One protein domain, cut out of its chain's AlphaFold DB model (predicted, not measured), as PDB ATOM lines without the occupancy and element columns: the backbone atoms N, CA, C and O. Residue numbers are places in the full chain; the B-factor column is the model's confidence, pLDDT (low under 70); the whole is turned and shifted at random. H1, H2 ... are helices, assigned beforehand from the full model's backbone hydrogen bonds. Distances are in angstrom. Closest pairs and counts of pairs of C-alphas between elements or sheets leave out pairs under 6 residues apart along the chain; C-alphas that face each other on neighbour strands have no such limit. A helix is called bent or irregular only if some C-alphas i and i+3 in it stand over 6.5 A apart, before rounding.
ATOM      1  N   ARG A   2     122.017 269.455 247.505       73.75
ATOM      2  CA  ARG A   2     122.742 268.242 247.938       73.75
ATOM      3  C   ARG A   2     122.390 267.004 247.094       73.75
ATOM      4  O   ARG A   2     123.288 266.368 246.568       73.75
ATOM      5  N   GLU A   3     121.101 266.784 246.839       78.69
ATOM      6  CA  GLU A   3     120.594 265.686 245.990       78.69
ATOM      7  C   GLU A   3     121.078 265.763 244.531       78.69
ATOM      8  O   GLU A   3     121.283 264.743 243.882       78.69
ATOM      9  N   LEU A   4     121.317 266.972 244.003       83.94
ATOM     10  CA  LEU A   4     121.820 267.145 242.633       83.94
ATOM     11  C   LEU A   4     123.216 266.539 242.473       83.94
ATOM     12  O   LEU A   4     123.544 266.038 241.401       83.94
ATOM     13  N   PHE A   5     124.026 266.564 243.533       87.12
ATOM     14  CA  PHE A   5     125.355 265.966 243.518       87.12
ATOM     15  C   PHE A   5     125.270 264.439 243.400       87.12
ATOM     16  O   PHE A   5     125.979 263.850 242.586       87.12
ATOM     17  N   ASP A   6     124.338 263.815 244.127       88.12
ATOM     18  CA  ASP A   6     124.051 262.383 244.002       88.12
ATOM     19  C   ASP A   6     123.581 262.032 242.575       88.12
ATOM     20  O   ASP A   6     124.088 261.084 241.972       88.12
ATOM     21  N   PHE A   7     122.693 262.838 241.973       89.69
ATOM     22  CA  PHE A   7     122.246 262.632 240.587       89.69
ATOM     23  C   PHE A   7     123.369 262.780 239.551       89.69
ATOM     24  O   PHE A   7     123.427 261.993 238.604       89.69
ATOM     25  N   ILE A   8     124.276 263.747 239.721       91.19
ATOM     26  CA  ILE A   8     125.439 263.921 238.836       91.19
ATOM     27  C   ILE A   8     126.337 262.684 238.893       91.19
ATOM     28  O   ILE A   8     126.765 262.185 237.851       91.19
ATOM     29  N   VAL A   9     126.598 262.164 240.094       90.75
ATOM     30  CA  VAL A   9     127.426 260.966 240.280       90.75
ATOM     31  C   VAL A   9     126.759 259.737 239.668       90.75
ATOM     32  O   VAL A   9     127.416 259.003 238.928       90.75
ATOM     33  N   LEU A  10     125.456 259.539 239.895       92.19
ATOM     34  CA  LEU A  10     124.693 258.463 239.256       92.19
ATOM     35  C   LEU A  10     124.786 258.552 237.725       92.19
ATOM     36  O   LEU A  10     125.173 257.590 237.060       92.19
ATOM     37  N   PHE A  11     124.553 259.730 237.151       91.62
ATOM     38  CA  PHE A  11     124.666 259.936 235.708       91.62
ATOM     39  C   PHE A  11     126.064 259.589 235.164       91.62
ATOM     40  O   PHE A  11     126.193 258.920 234.133       91.62
ATOM     41  N   PHE A  12     127.120 259.976 235.883       93.38
ATOM     42  CA  PHE A  12     128.497 259.658 235.504       93.38
ATOM     43  C   PHE A  12     128.784 258.152 235.553       93.38
ATOM     44  O   PHE A  12     129.396 257.603 234.632       93.38
ATOM     45  N   ILE A  13     128.312 257.468 236.600       92.31
ATOM     46  CA  ILE A  13     128.426 256.011 236.748       92.31
ATOM     47  C   ILE A  13     127.708 255.302 235.594       92.31
ATOM     48  O   ILE A  13     128.256 254.365 235.001       92.31
ATOM     49  N   TYR A  14     126.508 255.769 235.242       92.06
ATOM     50  CA  TYR A  14     125.728 255.223 234.138       92.06
ATOM     51  C   TYR A  14     126.494 255.283 232.810       92.06
ATOM     52  O   TYR A  14     126.670 254.252 232.157       92.06
ATOM     53  N   ILE A  15     127.015 256.454 232.431       90.38
ATOM     54  CA  ILE A  15     127.742 256.623 231.161       90.38
ATOM     55  C   ILE A  15     129.061 255.844 231.157       90.38
ATOM     56  O   ILE A  15     129.382 255.170 230.175       90.38
ATOM     57  N   SER A  16     129.834 255.942 232.240       89.31
ATOM     58  CA  SER A  16     131.192 255.397 232.296       89.31
ATOM     59  C   SER A  16     131.202 253.866 232.301       89.31
ATOM     60  O   SER A  16     131.937 253.238 231.533       89.31
ATOM     61  N   MET A  17     130.358 253.249 233.135       87.38
ATOM     62  CA  MET A  17     130.409 251.807 233.387       87.38
ATOM     63  C   MET A  17     129.285 251.043 232.692       87.38
ATOM     64  O   MET A  17     129.542 250.057 231.997       87.38
ATOM     65  N   PHE A  18     128.040 251.467 232.896       86.31
ATOM     66  CA  PHE A  18     126.875 250.670 232.524       86.31
ATOM     67  C   PHE A  18     126.559 250.751 231.031       86.31
ATOM     68  O   PHE A  18     126.410 249.716 230.380       86.31
ATOM     69  N   TYR A  19     126.571 251.956 230.460       86.44
ATOM     70  CA  TYR A  19     126.281 252.170 229.045       86.44
ATOM     71  C   TYR A  19     127.236 251.385 228.137       86.44
ATOM     72  O   TYR A  19     126.800 250.691 227.217       86.44
ATOM     73  N   ARG A  20     128.545 251.420 228.426       85.38
ATOM     74  CA  ARG A  20     129.554 250.662 227.668       85.38
ATOM     75  C   ARG A  20     129.310 249.156 227.724       85.38
ATOM     76  O   ARG A  20     129.370 248.500 226.687       85.38
ATOM     77  N   LYS A  21     129.023 248.614 228.911       84.75
ATOM     78  CA  LYS A  21     128.797 247.174 229.103       84.75
ATOM     79  C   LYS A  21     127.530 246.692 228.402       84.75
ATOM     80  O   LYS A  21     127.562 245.672 227.720       84.75
ATOM     81  N   TRP A  22     126.429 247.425 228.536       84.69
ATOM     82  CA  TRP A  22     125.132 246.999 228.006       84.69
ATOM     83  C   TRP A  22     124.990 247.231 226.504       84.69
ATOM     84  O   TRP A  22     124.348 246.433 225.827       84.69
ATOM     85  N   LYS A  23     125.673 248.238 225.942       83.62
ATOM     86  CA  LYS A  23     125.699 248.467 224.490       83.62
ATOM     87  C   LYS A  23     126.242 247.263 223.709       83.62
ATOM     88  O   LYS A  23     125.774 247.003 222.605       83.62
ATOM     89  N   VAL A  24     127.203 246.526 224.271       84.75
ATOM     90  CA  VAL A  24     127.791 245.325 223.641       84.75
ATOM     91  C   VAL A  24     126.843 244.119 223.704       84.75
ATOM     92  O   VAL A  24     126.910 243.240 222.853       84.75
ATOM     93  N   GLN A  25     125.939 244.078 224.685       80.88
ATOM     94  CA  GLN A  25     125.034 242.946 224.923       80.88
ATOM     95  C   GLN A  25     123.773 242.970 224.045       80.88
ATOM     96  O   GLN A  25     123.110 241.945 223.916       80.88
ATOM     97  N   GLY A  26     123.457 244.112 223.430       84.69
ATOM     98  CA  GLY A  26     122.320 244.277 222.523       84.69
ATOM     99  C   GLY A  26     121.442 245.473 222.883       84.69
ATOM    100  O   GLY A  26     121.477 245.983 224.004       84.69
ATOM    101  N   LYS A  27     120.639 245.935 221.917       82.00
ATOM    102  CA  LYS A  27     119.751 247.099 222.089       82.00
ATOM    103  C   LYS A  27     118.647 246.841 223.115       82.00
ATOM    104  O   LYS A  27     118.363 247.721 223.921       82.00
ATOM    105  N   ASP A  28     118.084 245.638 223.124       81.88
ATOM    106  CA  ASP A  28     116.967 245.329 224.015       81.88
ATOM    107  C   ASP A  28     117.428 245.189 225.476       81.88
ATOM    108  O   ASP A  28     116.799 245.721 226.391       81.88
ATOM    109  N   VAL A  29     118.599 244.576 225.689       82.50
ATOM    110  CA  VAL A  29     119.255 244.489 227.007       82.50
ATOM    111  C   VAL A  29     119.630 245.880 227.522       82.50
ATOM    112  O   VAL A  29     119.422 246.184 228.695       82.50
ATOM    113  N   LEU A  30     120.140 246.754 226.645       86.81
ATOM    114  CA  LEU A  30     120.418 248.147 226.988       86.81
ATOM    115  C   LEU A  30     119.151 248.867 227.461       86.81
ATOM    116  O   LEU A  30     119.201 249.557 228.478       86.81
ATOM    117  N   PHE A  31     118.027 248.699 226.763       86.44
ATOM    118  CA  PHE A  31     116.772 249.365 227.106       86.44
ATOM    119  C   PHE A  31     116.246 248.933 228.480       86.44
ATOM    120  O   PHE A  31     116.014 249.784 229.340       86.44
ATOM    121  N   ILE A  32     116.145 247.623 228.727       86.31
ATOM    122  CA  ILE A  32     115.655 247.078 230.005       86.31
ATOM    123  C   ILE A  32     116.562 247.505 231.160       86.31
ATOM    124  O   ILE A  32     116.081 247.992 232.184       86.31
ATOM    125  N   ASN A  33     117.880 247.394 230.987       87.19
ATOM    126  CA  ASN A  33     118.823 247.759 232.039       87.19
ATOM    127  C   ASN A  33     118.840 249.269 232.313       87.19
ATOM    128  O   ASN A  33     119.017 249.680 233.458       87.19
ATOM    129  N   THR A  34     118.610 250.102 231.294       89.62
ATOM    130  CA  THR A  34     118.474 251.557 231.470       89.62
ATOM    131  C   THR A  34     117.213 251.900 232.260       89.62
ATOM    132  O   THR A  34     117.285 252.704 233.186       89.62
ATOM    133  N   ILE A  35     116.079 251.256 231.960       89.81
ATOM    134  CA  ILE A  35     114.841 251.418 232.739       89.81
ATOM    135  C   ILE A  35     115.064 250.984 234.188       89.81
ATOM    136  O   ILE A  35     114.724 251.729 235.107       89.81
ATOM    137  N   MET A  36     115.693 249.824 234.399       89.12
ATOM    138  CA  MET A  36     116.028 249.330 235.735       89.12
ATOM    139  C   MET A  36     116.936 250.310 236.489       89.12
ATOM    140  O   MET A  36     116.730 250.561 237.673       89.12
ATOM    141  N   TYR A  37     117.914 250.903 235.804       90.94
ATOM    142  CA  TYR A  37     118.819 251.887 236.389       90.94
ATOM    143  C   TYR A  37     118.096 253.170 236.821       90.94
ATOM    144  O   TYR A  37     118.315 253.661 237.930       90.94
ATOM    145  N   ILE A  38     117.216 253.702 235.967       90.94
ATOM    146  CA  ILE A  38     116.398 254.882 236.281       90.94
ATOM    147  C   ILE A  38     115.495 254.589 237.483       90.94
ATOM    148  O   ILE A  38     115.431 255.383 238.420       90.94
ATOM    149  N   TYR A  39     114.849 253.424 237.490       89.44
ATOM    150  CA  TYR A  39     114.002 252.980 238.590       89.44
ATOM    151  C   TYR A  39     114.776 252.849 239.914       89.44
ATOM    152  O   TYR A  39     114.347 253.399 240.927       89.44
ATOM    153  N   LEU A  40     115.950 252.208 239.912       89.25
ATOM    154  CA  LEU A  40     116.799 252.113 241.106       89.25
ATOM    155  C   LEU A  40     117.266 253.490 241.589       89.25
ATOM    156  O   LEU A  40     117.289 253.742 242.791       89.25
ATOM    157  N   SER A  41     117.587 254.402 240.669       90.19
ATOM    158  CA  SER A  41     117.946 255.784 241.010       90.19
ATOM    159  C   SER A  41     116.789 256.512 241.704       90.19
ATOM    160  O   SER A  41     117.014 257.250 242.661       90.19
ATOM    161  N   PHE A  42     115.548 256.265 241.273       89.25
ATOM    162  CA  PHE A  42     114.356 256.815 241.914       89.25
ATOM    163  C   PHE A  42     114.109 256.220 243.307       89.25
ATOM    164  O   PHE A  42     113.769 256.954 244.232       89.25
ATOM    165  N   ILE A  43     114.348 254.918 243.498       88.50
ATOM    166  CA  ILE A  43     114.297 254.307 244.836       88.50
ATOM    167  C   ILE A  43     115.324 254.956 245.759       88.50
ATOM    168  O   ILE A  43     114.976 255.351 246.869       88.50
ATOM    169  N   LEU A  44     116.574 255.100 245.310       89.06
ATOM    170  CA  LEU A  44     117.622 255.754 246.099       89.06
ATOM    171  C   LEU A  44     117.224 257.182 246.476       89.06
ATOM    172  O   LEU A  44     117.415 257.585 247.622       89.06
ATOM    173  N   TYR A  45     116.624 257.916 245.538       87.94
ATOM    174  CA  TYR A  45     116.105 259.257 245.778       87.94
ATOM    175  C   TYR A  45     115.036 259.291 246.877       87.94
ATOM    176  O   TYR A  45     115.124 260.107 247.788       87.94
ATOM    177  N   LEU A  46     114.057 258.386 246.829       84.00
ATOM    178  CA  LEU A  46     112.955 258.364 247.794       84.00
ATOM    179  C   LEU A  46     113.335 257.822 249.177       84.00
ATOM    180  O   LEU A  46     112.615 258.084 250.138       84.00
ATOM    181  N   THR A  47     114.410 257.036 249.278       84.25
ATOM    182  CA  THR A  47     114.736 256.284 250.503       84.25
ATOM    183  C   THR A  47     115.980 256.783 251.225       84.25
ATOM    184  O   THR A  47     115.987 256.815 252.452       84.25
ATOM    185  N   LEU A  48     117.035 257.138 250.489       82.62
ATOM    186  CA  LEU A  48     118.378 257.307 251.048       82.62
ATOM    187  C   LEU A  48     119.010 258.666 250.748       82.62
ATOM    188  O   LEU A  48     119.938 259.063 251.451       82.62
ATOM    189  N   MET A  49     118.570 259.377 249.706       85.94
ATOM    190  CA  MET A  49     119.161 260.674 249.384       85.94
ATOM    191  C   MET A  49     118.838 261.726 250.455       85.94
ATOM    192  O   MET A  49     117.700 261.800 250.919       85.94
ATOM    193  N   PRO A  50     119.824 262.569 250.832       85.62
ATOM    194  CA  PRO A  50     121.157 262.711 250.227       85.62
ATOM    195  C   PRO A  50     122.188 261.698 250.763       85.62
ATOM    196  O   PRO A  50     122.407 261.622 251.971       85.62
ATOM    197  N   ILE A  51     122.888 260.976 249.877       83.38
ATOM    198  CA  ILE A  51     123.798 259.870 250.250       83.38
ATOM    199  C   ILE A  51     125.225 260.385 250.455       83.38
ATOM    200  O   ILE A  51     125.847 260.160 251.491       83.38
ATOM    201  N   LEU A  52     125.760 261.122 249.481       83.75
ATOM    202  CA  LEU A  52     127.156 261.574 249.502       83.75
ATOM    203  C   LEU A  52     127.442 262.580 250.613       83.75
ATOM    204  O   LEU A  52     128.539 262.620 251.164       83.75
ATOM    205  N   VAL A  53     126.444 263.388 250.954       82.06
ATOM    206  CA  VAL A  53     126.564 264.355 252.043       82.06
ATOM    207  C   VAL A  53     126.455 263.680 253.406       82.06
ATOM    208  O   VAL A  53     127.100 264.145 254.338       82.06
ATOM    209  N   SER A  54     125.649 262.625 253.538       79.94
ATOM    210  CA  SER A  54     125.420 261.942 254.817       79.94
ATOM    211  C   SER A  54     126.514 260.922 255.149       79.94
ATOM    212  O   SER A  54     126.837 260.752 256.321       79.94
ATOM    213  N   LEU A  55     127.159 260.330 254.136       83.00
ATOM    214  CA  LEU A  55     128.293 259.400 254.250       83.00
ATOM    215  C   LEU A  55     129.380 259.790 255.278       83.00
ATOM    216  O   LEU A  55     129.701 258.964 256.133       83.00
ATOM    217  N   PRO A  56     129.945 261.013 255.258       81.44
ATOM    218  CA  PRO A  56     130.975 261.410 256.220       81.44
ATOM    219  C   PRO A  56     130.466 261.563 257.663       81.44
ATOM    220  O   PRO A  56     131.276 261.583 258.585       81.44
ATOM    221  N   PHE A  57     129.151 261.653 257.882       79.81
ATOM    222  CA  PHE A  57     128.559 261.814 259.215       79.81
ATOM    223  C   PHE A  57     128.069 260.498 259.829       79.81
ATOM    224  O   PHE A  57     127.700 260.495 260.998       79.81
ATOM    225  N   ILE A  58     128.128 259.373 259.104       77.62
ATOM    226  CA  ILE A  58     127.637 258.067 259.587       77.62
ATOM    227  C   ILE A  58     128.283 257.669 260.927       77.62
ATOM    228  O   ILE A  58     127.613 257.105 261.786       77.62
ATOM    229  N   PHE A  59     129.559 258.003 261.141       78.44
ATOM    230  CA  PHE A  59     130.284 257.668 262.374       78.44
ATOM    231  C   PHE A  59     130.065 258.655 263.532       78.44
ATOM    232  O   PHE A  59     130.499 258.383 264.647       78.44
ATOM    233  N   ASN A  60     129.402 259.788 263.288       79.81
ATOM    234  CA  ASN A  60     129.210 260.850 264.280       79.81
ATOM    235  C   ASN A  60     127.861 260.768 265.011       79.81
ATOM    236  O   ASN A  60     127.562 261.641 265.827       79.81
ATOM    237  N   HIS A  61     127.043 259.753 264.731       69.62
ATOM    238  CA  HIS A  61     125.724 259.612 265.339       69.62
ATOM    239  C   HIS A  61     125.729 258.535 266.435       69.62
ATOM    240  O   HIS A  61     126.128 257.400 266.164       69.62
ATOM    241  N   PRO A  62     125.296 258.858 267.671       78.25
ATOM    242  CA  PRO A  62     125.069 257.839 268.687       78.25
ATOM    243  C   PRO A  62     123.988 256.873 268.191       78.25
ATOM    244  O   PRO A  62     122.990 257.291 267.607       78.25
ATOM    245  N   TYR A  63     124.204 255.573 268.392       74.25
ATOM    246  CA  TYR A  63     123.255 254.551 267.966       74.25
ATOM    247  C   TYR A  63     121.965 254.659 268.787       74.25
ATOM    248  O   TYR A  63     121.966 254.389 269.989       74.25
ATOM    249  N   GLU A  64     120.866 255.034 268.139       78.06
ATOM    250  CA  GLU A  64     119.527 254.942 268.717       78.06
ATOM    251  C   GLU A  64     118.905 253.582 268.381       78.06
ATOM    252  O   GLU A  64     119.085 253.047 267.283       78.06
ATOM    253  N   LEU A  65     118.170 253.003 269.337       80.56
ATOM    254  CA  LEU A  65     117.515 251.714 269.138       80.56
ATOM    255  C   LEU A  65     116.458 251.835 268.031       80.56
ATOM    256  O   LEU A  65     115.443 252.512 268.194       80.56
ATOM    257  N   MET A  66     116.684 251.152 266.910       80.50
ATOM    258  CA  MET A  66     115.726 251.129 265.809       80.50
ATOM    259  C   MET A  66     114.547 250.212 266.149       80.50
ATOM    260  O   MET A  66     114.734 249.055 266.530       80.50
ATOM    261  N   ASN A  67     113.318 250.709 265.986       82.19
ATOM    262  CA  ASN A  67     112.123 249.885 266.133       82.19
ATOM    263  C   ASN A  67     112.002 248.914 264.946       82.19
ATOM    264  O   ASN A  67     111.844 249.344 263.806       82.19
ATOM    265  N   LEU A  68     112.055 247.609 265.219       86.12
ATOM    266  CA  LEU A  68     111.960 246.545 264.208       86.12
ATOM    267  C   LEU A  68     110.574 245.895 264.145       86.12
ATOM    268  O   LEU A  68     110.376 244.934 263.402       86.12
ATOM    269  N   VAL A  69     109.618 246.370 264.944       86.38
ATOM    270  CA  VAL A  69     108.282 245.779 264.970       86.38
ATOM    271  C   VAL A  69     107.536 246.196 263.691       86.38
ATOM    272  O   VAL A  69     107.350 247.393 263.445       86.38
ATOM    273  N   PRO A  70     107.108 245.234 262.855       82.38
ATOM    274  CA  PRO A  70     106.492 245.530 261.568       82.38
ATOM    275  C   PRO A  70     105.117 246.175 261.758       82.38
ATOM    276  O   PRO A  70     104.399 245.870 262.708       82.38
ATOM    277  N   PHE A  71     104.742 247.057 260.830       82.50
ATOM    278  CA  PHE A  71     103.431 247.720 260.783       82.50
ATOM    279  C   PHE A  71     103.036 248.513 262.040       82.50
ATOM    280  O   PHE A  71     101.881 248.911 262.143       82.50
ATOM    281  N   VAL A  72     103.961 248.800 262.966       84.44
ATOM    282  CA  VAL A  72     103.670 249.580 264.186       84.44
ATOM    283  C   VAL A  72     103.055 250.933 263.880       84.44
ATOM    284  O   VAL A  72     102.190 251.391 264.624       84.44
ATOM    285  N   ASP A  73     103.477 251.563 262.790       82.06
ATOM    286  CA  ASP A  73     102.945 252.863 262.398       82.06
ATOM    287  C   ASP A  73     101.527 252.752 261.821       82.06
ATOM    288  O   ASP A  73     100.714 253.646 262.028       82.06
ATOM    289  N   VAL A  74     101.182 251.616 261.201       83.56
ATOM    290  CA  VAL A  74      99.823 251.324 260.713       83.56
ATOM    291  C   VAL A  74      98.900 250.952 261.875       83.56
ATOM    292  O   VAL A  74      97.792 251.469 261.967       83.56
ATOM    293  N   THR A  75      99.351 250.083 262.785       84.25
ATOM    294  CA  THR A  75      98.537 249.612 263.918       84.25
ATOM    295  C   THR A  75      98.268 250.709 264.940       84.25
ATOM    296  O   THR A  75      97.186 250.751 265.513       84.25
ATOM    297  N   ASN A  76      99.223 251.620 265.142       84.62
ATOM    298  CA  ASN A  76      99.069 252.754 266.051       84.62
ATOM    299  C   ASN A  76      98.616 254.043 265.348       84.62
ATOM    300  O   ASN A  76      98.548 255.081 266.005       84.62
ATOM    301  N   GLY A  77      98.356 254.005 264.033       82.06
ATOM    302  CA  GLY A  77      97.945 255.172 263.243       82.06
ATOM    303  C   GLY A  77      98.911 256.358 263.344       82.06
ATOM    304  O   GLY A  77      98.476 257.507 263.398       82.06
ATOM    305  N   ARG A  78     100.218 256.095 263.445       79.69
ATOM    306  CA  ARG A  78     101.238 257.130 263.651       79.69
ATOM    307  C   ARG A  78     101.594 257.810 262.334       79.69
ATOM    308  O   ARG A  78     101.901 257.150 261.345       79.69
ATOM    309  N   GLY A  79     101.643 259.141 262.366       82.25
ATOM    310  CA  GLY A  79     102.180 259.953 261.274       82.25
ATOM    311  C   GLY A  79     101.496 259.706 259.925       82.25
ATOM    312  O   GLY A  79     100.278 259.573 259.847       82.25
ATOM    313  N   ASP A  80     102.301 259.660 258.861       84.19
ATOM    314  CA  ASP A  80     101.866 259.528 257.463       84.19
ATOM    315  C   ASP A  80     102.024 258.081 256.948       84.19
ATOM    316  O   ASP A  80     102.677 257.801 255.936       84.19
ATOM    317  N   PHE A  81     101.457 257.128 257.696       85.69
ATOM    318  CA  PHE A  81     101.572 255.695 257.403       85.69
ATOM    319  C   PHE A  81     100.968 255.321 256.039       85.69
ATOM    320  O   PHE A  81     101.481 254.429 255.364       85.69
ATOM    321  N   ILE A  82      99.915 256.017 255.585       85.88
ATOM    322  CA  ILE A  82      99.299 255.786 254.269       85.88
ATOM    323  C   ILE A  82     100.307 256.067 253.158       85.88
ATOM    324  O   ILE A  82     100.514 255.219 252.288       85.88
ATOM    325  N   ARG A  83     100.977 257.224 253.195       86.88
ATOM    326  CA  ARG A  83     101.983 257.568 252.190       86.88
ATOM    327  C   ARG A  83     103.153 256.589 252.219       86.88
ATOM    328  O   ARG A  83     103.613 256.186 251.155       86.88
ATOM    329  N   GLN A  84     103.602 256.164 253.400       85.56
ATOM    330  CA  GLN A  84     104.675 255.169 253.536       85.56
ATOM    331  C   GLN A  84     104.293 253.807 252.939       85.56
ATOM    332  O   GLN A  84     105.091 253.207 252.218       85.56
ATOM    333  N   VAL A  85     103.073 253.326 253.192       87.50
ATOM    334  CA  VAL A  85     102.571 252.064 252.626       87.50
ATOM    335  C   VAL A  85     102.448 252.164 251.106       87.50
ATOM    336  O   VAL A  85     102.963 251.303 250.394       87.50
ATOM    337  N   VAL A  86     101.830 253.234 250.597       88.00
ATOM    338  CA  VAL A  86     101.669 253.451 249.152       88.00
ATOM    339  C   VAL A  86     103.027 253.539 248.460       88.00
ATOM    340  O   VAL A  86     103.233 252.873 247.448       88.00
ATOM    341  N   LEU A  87     103.976 254.296 249.017       87.25
ATOM    342  CA  LEU A  87     105.326 254.399 248.464       87.25
ATOM    343  C   LEU A  87     106.021 253.037 248.433       87.25
ATOM    344  O   LEU A  87     106.577 252.679 247.401       87.25
ATOM    345  N   ASN A  88     105.953 252.244 249.503       85.94
ATOM    346  CA  ASN A  88     106.569 250.914 249.530       85.94
ATOM    347  C   ASN A  88     105.957 249.946 248.504       85.94
ATOM    348  O   ASN A  88     106.685 249.194 247.855       85.94
ATOM    349  N   ILE A  89     104.639 249.988 248.300       86.25
ATOM    350  CA  ILE A  89     103.970 249.174 247.273       86.25
ATOM    351  C   ILE A  89     104.406 249.623 245.874       86.25
ATOM    352  O   ILE A  89     104.873 248.814 245.075       86.25
ATOM    353  N   VAL A  90     104.326 250.925 245.586       86.69
ATOM    354  CA  VAL A  90     104.727 251.486 244.286       86.69
ATOM    355  C   VAL A  90     106.202 251.218 243.997       86.69
ATOM    356  O   VAL A  90     106.561 250.933 242.857       86.69
ATOM    357  N   MET A  91     107.058 251.254 245.019       86.19
ATOM    358  CA  MET A  91     108.473 250.931 244.877       86.19
ATOM    359  C   MET A  91     108.708 249.447 244.609       86.19
ATOM    360  O   MET A  91     109.627 249.145 243.868       86.19
ATOM    361  N   THR A  92     107.921 248.514 245.143       84.69
ATOM    362  CA  THR A  92     108.175 247.067 244.979       84.69
ATOM    363  C   THR A  92     107.578 246.471 243.704       84.69
ATOM    364  O   THR A  92     108.146 245.523 243.161       84.69
ATOM    365  N   ILE A  93     106.499 247.051 243.165       84.06
ATOM    366  CA  ILE A  93     105.833 246.567 241.942       84.06
ATOM    367  C   ILE A  93     106.808 246.417 240.757       84.06
ATOM    368  O   ILE A  93     106.875 245.325 240.188       84.06
ATOM    369  N   PRO A  94     107.612 247.431 240.375       80.25
ATOM    370  CA  PRO A  94     108.487 247.314 239.212       80.25
ATOM    371  C   PRO A  94     109.588 246.272 239.412       80.25
ATOM    372  O   PRO A  94     110.027 245.676 238.434       80.25
ATOM    373  N   PHE A  95     109.997 245.995 240.656       81.75
ATOM    374  CA  PHE A  95     110.981 244.956 240.960       81.75
ATOM    375  C   PHE A  95     110.490 243.565 240.546       81.75
ATOM    376  O   PHE A  95     111.258 242.789 239.979       81.75
ATOM    377  N   GLY A  96     109.201 243.277 240.769       80.38
ATOM    378  CA  GLY A  96     108.577 242.002 240.409       80.38
ATOM    379  C   GLY A  96     108.621 241.706 238.908       80.38
ATOM    380  O   GLY A  96     108.789 240.556 238.516       80.38
ATOM    381  N   PHE A  97     108.558 242.742 238.066       80.94
ATOM    382  CA  PHE A  97     108.578 242.590 236.608       80.94
ATOM    383  C   PHE A  97     109.972 242.782 236.002       80.94
ATOM    384  O   PHE A  97     110.384 242.014 235.134       80.94
ATOM    385  N   LEU A  98     110.718 243.795 236.451       80.88
ATOM    386  CA  LEU A  98     112.016 244.162 235.877       80.88
ATOM    387  C   LEU A  98     113.115 243.157 236.231       80.88
ATOM    388  O   LEU A  98     113.965 242.881 235.388       80.88
ATOM    389  N   LEU A  99     113.112 242.578 237.438       80.56
ATOM    390  CA  LEU A  99     114.172 241.655 237.849       80.56
ATOM    391  C   LEU A  99     114.195 240.359 237.005       80.56
ATOM    392  O   LEU A  99     115.285 239.980 236.557       80.56
ATOM    393  N   PRO A 100     113.051 239.700 236.714       78.25
ATOM    394  CA  PRO A 100     113.011 238.590 235.761       78.25
ATOM    395  C   PRO A 100     113.450 238.998 234.349       78.25
ATOM    396  O   PRO A 100     114.237 238.285 233.733       78.25
ATOM    397  N   LEU A 101     113.020 240.170 233.862       76.88
ATOM    398  CA  LEU A 101     113.354 240.676 232.521       76.88
ATOM    399  C   LEU A 101     114.852 240.946 232.327       76.88
ATOM    400  O   LEU A 101     115.367 240.779 231.226       76.88
ATOM    401  N   VAL A 102     115.558 241.361 233.380       75.81
ATOM    402  CA  VAL A 102     117.017 241.565 233.340       75.81
ATOM    403  C   VAL A 102     117.773 240.227 233.320       75.81
ATOM    404  O   VAL A 102     118.862 240.143 232.751       75.81
ATOM    405  N   ARG A 103     117.228 239.174 233.948       72.44
ATOM    406  CA  ARG A 103     117.860 237.841 234.026       72.44
ATOM    407  C   ARG A 103     117.597 236.984 232.790       72.44
ATOM    408  O   ARG A 103     118.493 236.267 232.342       72.44
ATOM    409  N   GLU A 104     116.389 237.049 232.247       67.62
ATOM    410  CA  GLU A 104     115.972 236.287 231.075       67.62
ATOM    411  C   GLU A 104     116.497 236.952 229.791       67.62
ATOM    412  O   GLU A 104     116.093 238.049 229.417       67.62
ATOM    413  N   LYS A 105     117.385 236.270 229.053       57.06
ATOM    414  CA  LYS A 105     117.883 236.750 227.744       57.06
ATOM    415  C   LYS A 105     116.790 236.838 226.666       57.06
ATOM    416  O   LYS A 105     117.024 237.447 225.625       57.06
ATOM    417  N   LYS A 106     115.632 236.198 226.876       57.78
ATOM    418  CA  LYS A 106     114.464 236.267 225.991       57.78
ATOM    419  C   LYS A 106     113.393 237.134 226.637       57.78
ATOM    420  O   LYS A 106     112.828 236.784 227.667       57.78
ATOM    421  N   ILE A 107     113.097 238.254 225.992       58.16
ATOM    422  CA  ILE A 107     112.150 239.258 226.474       58.16
ATOM    423  C   ILE A 107     110.736 238.780 226.155       58.16
ATOM    424  O   ILE A 107     110.132 239.185 225.169       58.16
ATOM    425  N   ASN A 108     110.208 237.895 226.993       61.22
ATOM    426  CA  ASN A 108     108.796 237.543 226.969       61.22
ATOM    427  C   ASN A 108     108.118 238.185 228.179       61.22
ATOM    428  O   ASN A 108     107.927 237.538 229.206       61.22
ATOM    429  N   LEU A 109     107.723 239.456 228.043       60.56
ATOM    430  CA  LEU A 109     106.911 240.176 229.040       60.56
ATOM    431  C   LEU A 109     105.666 239.373 229.459       60.56
ATOM    432  O   LEU A 109     105.299 239.363 230.629       60.56
ATOM    433  N   LEU A 110     105.074 238.633 228.516       59.41
ATOM    434  CA  LEU A 110     103.929 237.753 228.755       59.41
ATOM    435  C   LEU A 110     104.246 236.594 229.712       59.41
ATOM    436  O   LEU A 110     103.404 236.247 230.533       59.41
ATOM    437  N   ASN A 111     105.456 236.032 229.660       57.69
ATOM    438  CA  ASN A 111     105.842 234.940 230.559       57.69
ATOM    439  C   ASN A 111     106.060 235.440 231.991       57.69
ATOM    440  O   ASN A 111     105.803 234.700 232.931       57.69
ATOM    441  N   VAL A 112     106.501 236.690 232.165       59.16
ATOM    442  CA  VAL A 112     106.698 237.288 233.495       59.16
ATOM    443  C   VAL A 112     105.358 237.567 234.176       59.16
ATOM    444  O   VAL A 112     105.225 237.314 235.367       59.16
ATOM    445  N   ILE A 113     104.355 238.021 233.419       59.72
ATOM    446  CA  ILE A 113     102.990 238.215 233.937       59.72
ATOM    447  C   ILE A 113     102.343 236.872 234.306       59.72
ATOM    448  O   ILE A 113     101.586 236.818 235.260       59.72
ATOM    449  N   PHE A 114     102.643 235.792 233.578       55.28
ATOM    450  CA  PHE A 114     102.050 234.468 233.820       55.28
ATOM    451  C   PHE A 114     102.706 233.686 234.977       55.28
ATOM    452  O   PHE A 114     102.163 232.678 235.419       55.28
ATOM    453  N   ILE A 115     103.886 234.112 235.441       56.56
ATOM    454  CA  ILE A 115     104.614 233.503 236.570       56.56
ATOM    455  C   ILE A 115     104.183 234.096 237.927       56.56
ATOM    456  O   ILE A 115     104.445 233.480 238.961       56.56
ATOM    457  N   LEU A 116     103.552 235.274 237.924       50.09
ATOM    458  CA  LEU A 116     103.154 236.047 239.107       50.09
ATOM    459  C   LEU A 116     101.677 235.809 239.446       50.09
ATOM    460  O   LEU A 116     101.381 235.683 240.654       50.09
TER     461      LEU A 116
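What this domain is: This is residues 2 to 116 of the 116 residues of an uncharacterized protein of Massilimicrobiota sp. An142 (UniProt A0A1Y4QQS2). Three long helices, H1, H2 and H5, lie side by side in a loose flat row with H2 in the middle; H3 packs on residues 2 to 6 of H1, H4 comes just before H5a in the chain, the long link from H3 to H4 sticks out with its residues 61 to 70, and H6 packs on H5b. The printed part has 115 residues with six named helices, H1 to H6 in order, and no named strand: all helix. It is loose, with a radius of gyration of the C-alphas of 18.2 A and spans of 47 by 38 by 20 A.

Where its parts are: H1, residues 2 to 25, begins at C-alpha 2 (122.742, 268.242, 247.938) and is 34.3 A long; it has a kink of 38 degrees near residue 19 and is only just irregular, C-alphas 16 and 19 being 6.7 A apart. H2, residues 27 to 47, is 30.3 A long. H3, residues 51 to 60, 15.1 A, is irregular, with C-alphas 56 and 59 7.2 A apart. H4 is residues 72 to 75, 5.1 A. H5, residues 81 to 103, assigned as one helix by its hydrogen bonds, is bent: C-alphas 91 and 94 are 6.7 A apart. Its arms are H5a, residues 81 to 91, 15.1 A, and H5b, residues 94 to 103, 14.3 A. H6, residues 109 to 115, 10.3 A, ends at C-alpha 115 (104.614, 233.503, 236.570).

How they stand to each other: H1 and H2 form a helical hairpin at a shallow tilt of 20 degrees, with closest C-alphas Trp 22 and Leu 30 at 5.0 A. H2 touches H5b, opposite ways at 37 degrees, only just steep; C-alphas Met 36 and Leu 98 are closest, 6.5 A. H1 touches H3 with residues 2 to 6 alone, C-alphas Asp 6 and Leu 52 closest at 6.4 A. H4 and H5a only just touch, only at the corner, with 3 pairs of C-alphas within 8 A; Val 74 and Phe 81 are closest, 5.8 A. H6 touches H5b at 72 degrees, only just about perpendicular; C-alphas Phe 97 and Val 112 are closest, 6.4 A. Every O i to N i+4 pair is within hydrogen-bond range in H2, H5a and H6, against 15 of 20 in H1, 5 of 6 in H5b and 2 of 6 in H3, where 4 of 7 O i to N i+3 pairs are; H4 is too short for an O i to N i+4 pair.

The domain as a whole: The C-alphas farthest apart, Val 24 and Asn 76, are 51.8 A apart. The printed part has no cut; the link from H3 to H4 is long, 11 residues. The pLDDT is under 70 at residue 61 and residues 104 to 116.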